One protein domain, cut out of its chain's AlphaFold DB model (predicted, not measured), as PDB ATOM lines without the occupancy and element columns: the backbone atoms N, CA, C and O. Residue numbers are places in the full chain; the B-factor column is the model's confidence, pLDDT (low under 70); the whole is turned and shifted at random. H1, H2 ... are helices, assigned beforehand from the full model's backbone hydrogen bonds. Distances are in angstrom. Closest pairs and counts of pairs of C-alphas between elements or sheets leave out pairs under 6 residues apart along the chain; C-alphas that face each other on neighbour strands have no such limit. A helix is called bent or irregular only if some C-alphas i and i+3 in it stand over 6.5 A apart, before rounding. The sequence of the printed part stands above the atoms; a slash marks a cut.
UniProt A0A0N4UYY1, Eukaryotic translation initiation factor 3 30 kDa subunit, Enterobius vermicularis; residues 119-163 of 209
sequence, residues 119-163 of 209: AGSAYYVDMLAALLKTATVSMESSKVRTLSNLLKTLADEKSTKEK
ATOM      1  N   ALA A 119      42.080 -17.745 -23.668       88.12
ATOM      2  CA  ALA A 119      42.029 -18.349 -22.333       88.12
ATOM      3  C   ALA A 119      43.310 -19.101 -21.913       88.12
ATOM      4  O   ALA A 119      43.557 -19.261 -20.722       88.12
ATOM      5  N   GLY A 120      44.140 -19.540 -22.866       89.38
ATOM      6  CA  GLY A 120      45.424 -20.198 -22.589       89.38
ATOM      7  C   GLY A 120      46.570 -19.254 -22.196       89.38
ATOM      8  O   GLY A 120      47.646 -19.724 -21.834       89.38
ATOM      9  N   SER A 121      46.380 -17.934 -22.282       92.88
ATOM     10  CA  SER A 121      47.404 -16.953 -21.909       92.88
ATOM     11  C   SER A 121      47.530 -16.820 -20.389       92.88
ATOM     12  O   SER A 121      46.527 -16.708 -19.686       92.88
ATOM     13  N   ALA A 122      48.762 -16.716 -19.881       91.88
ATOM     14  CA  ALA A 122      49.025 -16.470 -18.459       91.88
ATOM     15  C   ALA A 122      48.394 -15.157 -17.948       91.88
ATOM     16  O   ALA A 122      48.022 -15.063 -16.783       91.88
ATOM     17  N   TYR A 123      48.220 -14.171 -18.834       93.44
ATOM     18  CA  TYR A 123      47.654 -12.856 -18.512       93.44
ATOM     19  C   TYR A 123      46.136 -12.771 -18.735       93.44
ATOM     20  O   TYR A 123      45.553 -11.691 -18.653       93.44
ATOM     21  N   TYR A 124      45.473 -13.891 -19.044       93.12
ATOM     22  CA  TYR A 124      44.039 -13.903 -19.337       93.12
ATOM     23  C   TYR A 124      43.197 -13.442 -18.140       93.12
ATOM     24  O   TYR A 124      42.258 -12.662 -18.292       93.12
ATOM     25  N   VAL A 125      43.571 -13.872 -16.933       92.56
ATOM     26  CA  VAL A 125      42.887 -13.476 -15.694       92.56
ATOM     27  C   VAL A 125      43.047 -11.976 -15.432       92.56
ATOM     28  O   VAL A 125      42.068 -11.316 -15.090       92.56
ATOM     29  N   ASP A 126      44.241 -11.422 -15.655       93.94
ATOM     30  CA  ASP A 126      44.508  -9.990 -15.474       93.94
ATOM     31  C   ASP A 126      43.732  -9.133 -16.479       93.94
ATOM     32  O   ASP A 126      43.144  -8.114 -16.105       93.94
ATOM     33  N   MET A 127      43.659  -9.576 -17.738       93.94
ATOM     34  CA  MET A 127      42.845  -8.939 -18.775       93.94
ATOM     35  C   MET A 127      41.362  -8.913 -18.379       93.94
ATOM     36  O   MET A 127      40.734  -7.856 -18.435       93.94
ATOM     37  N   LEU A 128      40.801 -10.044 -17.934       93.62
ATOM     38  CA  LEU A 128      39.405 -10.108 -17.486       93.62
ATOM     39  C   LEU A 128      39.155  -9.248 -16.241       93.62
ATOM     40  O   LEU A 128      38.109  -8.608 -16.135       93.62
ATOM     41  N   ALA A 129      40.106  -9.193 -15.308       92.50
ATOM     42  CA  ALA A 129      40.001  -8.348 -14.124       92.50
ATOM     43  C   ALA A 129      40.011  -6.853 -14.486       92.50
ATOM     44  O   ALA A 129      39.237  -6.082 -13.916       92.50
ATOM     45  N   ALA A 130      40.860  -6.438 -15.430       94.94
ATOM     46  CA  ALA A 130      40.881  -5.071 -15.945       94.94
ATOM     47  C   ALA A 130      39.572  -4.722 -16.670       94.94
ATOM     48  O   ALA A 130      38.974  -3.692 -16.365       94.94
ATOM     49  N   LEU A 131      39.083  -5.616 -17.537       92.88
ATOM     50  CA  LEU A 131      37.818  -5.455 -18.257       92.88
ATOM     51  C   LEU A 131      36.629  -5.311 -17.300       92.88
ATOM     52  O   LEU A 131      35.805  -4.412 -17.457       92.88
ATOM     53  N   LEU A 132      36.540  -6.172 -16.282       92.75
ATOM     54  CA  LEU A 132      35.454  -6.115 -15.308       92.75
ATOM     55  C   LEU A 132      35.495  -4.807 -14.512       92.75
ATOM     56  O   LEU A 132      34.447  -4.212 -14.262       92.75
ATOM     57  N   LYS A 133      36.691  -4.324 -14.149       93.44
ATOM     58  CA  LYS A 133      36.849  -3.022 -13.489       93.44
ATOM     59  C   LYS A 133      36.325  -1.896 -14.370       93.44
ATOM     60  O   LYS A 133      35.516  -1.119 -13.883       93.44
ATOM     61  N   THR A 134      36.726  -1.824 -15.640       93.81
ATOM     62  CA  THR A 134      36.298  -0.752 -16.556       93.81
ATOM     63  C   THR A 134      34.808  -0.820 -16.882       93.81
ATOM     64  O   THR A 134      34.139   0.209 -16.881       93.81
ATOM     65  N   ALA A 135      34.262  -2.021 -17.093       91.31
ATOM     66  CA  ALA A 135      32.853  -2.218 -17.434       91.31
ATOM     67  C   ALA A 135      31.897  -1.894 -16.273       91.31
ATOM     68  O   ALA A 135      30.737  -1.562 -16.503       91.31
ATOM     69  N   THR A 136      32.370  -1.976 -15.024       93.69
ATOM     70  CA  THR A 136      31.534  -1.765 -13.831       93.69
ATOM     71  C   THR A 136      31.671  -0.381 -13.194       93.69
ATOM     72  O   THR A 136      30.925  -0.090 -12.262       93.69
ATOM     73  N   VAL A 137      32.549   0.503 -13.696       94.12
ATOM     74  CA  VAL A 137      32.793   1.842 -13.103       94.12
ATOM     75  C   VAL A 137      31.518   2.681 -12.998       94.12
ATOM     76  O   VAL A 137      31.305   3.353 -11.995       94.12
ATOM     77  N   SER A 138      30.668   2.650 -14.025       92.62
ATOM     78  CA  SER A 138      29.432   3.442 -14.090       92.62
ATOM     79  C   SER A 138      28.215   2.740 -13.470       92.62
ATOM     80  O   SER A 138      27.107   3.278 -13.505       92.62
ATOM     81  N   MET A 139      28.384   1.532 -12.922       93.19
ATOM     82  CA  MET A 139      27.281   0.714 -12.419       93.19
ATOM     83  C   MET A 139      26.994   0.958 -10.933       93.19
ATOM     84  O   MET A 139      27.889   1.147 -10.116       93.19
ATOM     85  N   GLU A 140      25.715   0.853 -10.562       94.38
ATOM     86  CA  GLU A 140      25.273   0.884  -9.165       94.38
ATOM     87  C   GLU A 140      25.835  -0.303  -8.364       94.38
ATOM     88  O   GLU A 140      25.901  -1.441  -8.849       94.38
ATOM     89  N   SER A 141      26.139  -0.069  -7.085       93.75
ATOM     90  CA  SER A 141      26.744  -1.075  -6.204       93.75
ATOM     91  C   SER A 141      25.892  -2.343  -6.038       93.75
ATOM     92  O   SER A 141      26.419  -3.427  -5.785       93.75
ATOM     93  N   SER A 142      24.567  -2.243  -6.174       95.25
ATOM     94  CA  SER A 142      23.650  -3.390  -6.134       95.25
ATOM     95  C   SER A 142      23.851  -4.324  -7.331       95.25
ATOM     96  O   SER A 142      23.978  -5.534  -7.145       95.25
ATOM     97  N   LYS A 143      23.975  -3.771  -8.544       93.62
ATOM     98  CA  LYS A 143      24.181  -4.536  -9.782       93.62
ATOM     99  C   LYS A 143      25.539  -5.239  -9.788       93.62
ATOM    100  O   LYS A 143      25.623  -6.404 -10.170       93.62
ATOM    101  N   VAL A 144      26.584  -4.576  -9.287       94.38
ATOM    102  CA  VAL A 144      27.922  -5.179  -9.146       94.38
ATOM    103  C   VAL A 144      27.899  -6.367  -8.177       94.38
ATOM    104  O   VAL A 144      28.502  -7.404  -8.454       94.38
ATOM    105  N   ARG A 145      27.153  -6.277  -7.065       94.94
ATOM    106  CA  ARG A 145      26.975  -7.415  -6.143       94.94
ATOM    107  C   ARG A 145      26.250  -8.590  -6.803       94.94
ATOM    108  O   ARG A 145      26.632  -9.731  -6.556       94.94
ATOM    109  N   THR A 146      25.265  -8.333  -7.664       94.75
ATOM    110  CA  THR A 146      24.602  -9.386  -8.452       94.75
ATOM    111  C   THR A 146      25.603 -10.131  -9.338       94.75
ATOM    112  O   THR A 146      25.638 -11.360  -9.308       94.75
ATOM    113  N   LEU A 147      26.478  -9.411 -10.052       93.31
ATOM    114  CA  LEU A 147      27.542 -10.018 -10.865       93.31
ATOM    115  C   LEU A 147      28.564 -10.787 -10.014       93.31
ATOM    116  O   LEU A 147      28.992 -11.875 -10.390       93.31
ATOM    117  N   SER A 148      28.928 -10.270  -8.836       94.12
ATOM    118  CA  SER A 148      29.828 -10.968  -7.909       94.12
ATOM    119  C   SER A 148      29.250 -12.306  -7.441       94.12
ATOM    120  O   SER A 148      29.965 -13.307  -7.400       94.12
ATOM    121  N   ASN A 149      27.956 -12.348  -7.119       95.75
ATOM    122  CA  ASN A 149      27.290 -13.589  -6.733       95.75
ATOM    123  C   ASN A 149      27.215 -14.579  -7.902       95.75
ATOM    124  O   ASN A 149      27.470 -15.758  -7.681       95.75
ATOM    125  N   LEU A 150      26.967 -14.108  -9.129       94.31
ATOM    126  CA  LEU A 150      27.023 -14.945 -10.333       94.31
ATOM    127  C   LEU A 150      28.414 -15.578 -10.525       94.31
ATOM    128  O   LEU A 150      28.528 -16.763 -10.821       94.31
ATOM    129  N   LEU A 151      29.492 -14.817 -10.321       93.38
ATOM    130  CA  LEU A 151      30.853 -15.361 -10.406       93.38
ATOM    131  C   LEU A 151      31.123 -16.421  -9.330       93.38
ATOM    132  O   LEU A 151      31.770 -17.425  -9.620       93.38
ATOM    133  N   LYS A 152      30.606 -16.230  -8.110       94.81
ATOM    134  CA  LYS A 152      30.699 -17.236  -7.042       94.81
ATOM    135  C   LYS A 152      29.963 -18.521  -7.416       94.81
ATOM    136  O   LYS A 152      30.556 -19.588  -7.320       94.81
ATOM    137  N   THR A 153      28.725 -18.425  -7.908       95.31
ATOM    138  CA  THR A 153      27.958 -19.608  -8.326       95.31
ATOM    139  C   THR A 153      28.647 -20.351  -9.469       95.31
ATOM    140  O   THR A 153      28.764 -21.570  -9.416       95.31
ATOM    141  N   LEU A 154      29.203 -19.635 -10.453       92.81
ATOM    142  CA  LEU A 154      29.977 -20.248 -11.542       92.81
ATOM    143  C   LEU A 154      31.256 -20.937 -11.043       92.81
ATOM    144  O   LEU A 154      31.633 -21.991 -11.558       92.81
ATOM    145  N   ALA A 155      31.940 -20.361 -10.051       91.31
ATOM    146  CA  ALA A 155      33.116 -20.977  -9.442       91.31
ATOM    147  C   ALA A 155      32.754 -22.266  -8.689       91.31
ATOM    148  O   ALA A 155      33.447 -23.276  -8.835       91.31
ATOM    149  N   ASP A 156      31.645 -22.260  -7.946       92.19
ATOM    150  CA  ASP A 156      31.133 -23.442  -7.256       92.19
ATOM    151  C   ASP A 156      30.743 -24.542  -8.252       92.19
ATOM    152  O   ASP A 156      31.156 -25.691  -8.086       92.19
ATOM    153  N   GLU A 157      30.046 -24.196  -9.340       90.56
ATOM    154  CA  GLU A 157      29.698 -25.129 -10.418       90.56
ATOM    155  C   GLU A 157      30.942 -25.767 -11.050       90.56
ATOM    156  O   GLU A 157      30.997 -26.989 -11.227       90.56
ATOM    157  N   LYS A 158      31.974 -24.969 -11.350       88.88
ATOM    158  CA  LYS A 158      33.252 -25.483 -11.863       88.88
ATOM    159  C   LYS A 158      33.944 -26.386 -10.846       88.88
ATOM    160  O   LYS A 158      34.388 -27.470 -11.213       88.88
ATOM    161  N   SER A 159      33.959 -26.015  -9.564       79.88
ATOM    162  CA  SER A 159      34.511 -26.857  -8.496       79.88
ATOM    163  C   SER A 159      33.775 -28.192  -8.382       79.88
ATOM    164  O   SER A 159      34.405 -29.231  -8.182       79.88
ATOM    165  N   THR A 160      32.445 -28.195  -8.514       79.31
ATOM    166  CA  THR A 160      31.652 -29.430  -8.489       79.31
ATOM    167  C   THR A 160      31.917 -30.312  -9.703       79.31
ATOM    168  O   THR A 160      32.158 -31.502  -9.514       79.31
ATOM    169  N   LYS A 161      31.985 -29.738 -10.912       78.19
ATOM    170  CA  LYS A 161      32.309 -30.467 -12.151       78.19
ATOM    171  C   LYS A 161      33.709 -31.072 -12.091       78.19
ATOM    172  O   LYS A 161      33.870 -32.267 -12.315       78.19
ATOM    173  N   GLU A 162      34.705 -30.304 -11.650       76.31
ATOM    174  CA  GLU A 162      36.061 -30.824 -11.450       76.31
ATOM    175  C   GLU A 162      36.110 -31.958 -10.417       76.31
ATOM    176  O   GLU A 162      36.857 -32.921 -10.580       76.31
ATOM    177  N   LYS A 163      35.329 -31.865  -9.333       72.81
ATOM    178  CA  LYS A 163      35.237 -32.928  -8.322       72.81
ATOM    179  C   LYS A 163      34.534 -34.174  -8.855       72.81
ATOM    180  O   LYS A 163      34.833 -35.261  -8.372       72.81
TER     181      LYS A 163
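This is residues 119 to 163 of the 209 residues of the protein "Eukaryotic translation initiation factor 3 30 kDa subunit" of Enterobius vermicularis (UniProt A0A0N4UYY1). Look first at H2, the long helix of this model: H1, the shorter one, folds back beside it as the second arm of a narrow V, joined to it by the tight turn of residues 137 to 140. The V is loose, with its two arms nearest each other by that turn and open toward the far ends, where residues 120 to 127 and 148 to 163 stand free. The printed part has 45 residues with two named helices, H1 then H2, and no named strand; its class is all helix. The whole is loose, with a radius of gyration of the C-alphas of 12.7 A, and only just flat, with spans of 37 by 25 by 8 A.

Begin with H2, residues 141 to 163, and then look at H1, residues 124 to 136. The two are close but not clearly touching, with 1 pair of C-alphas within 8 A: those of Thr 136 and Val 144, the closest, 6.8 A apart. Their centres are 15.7 A apart. They run opposite ways at a shallow tilt of 26 degrees. In H1 and H2 every O i to N i+4 pair is within hydrogen-bond range.

Find C-alpha 141 at (26.744, -1.075, -6.204); from there H2 runs 33.0 A to C-alpha 163 at (35.237, -32.928, -8.322). Then go to C-alpha 124 at (44.039, -13.903, -19.337), where H1 begins; its first and last C-alphas are 18.3 A apart. Neither helix is bent.

The two C-alphas farthest apart are those of Ser 138 and Lys 163, at 37.3 A. The printed part runs from residue 119 to 163 and has no cut. The link from H1 to H2, 4 residues, is tight. The mean pLDDT of the printed part is 91.4, and no printed residue is under 70.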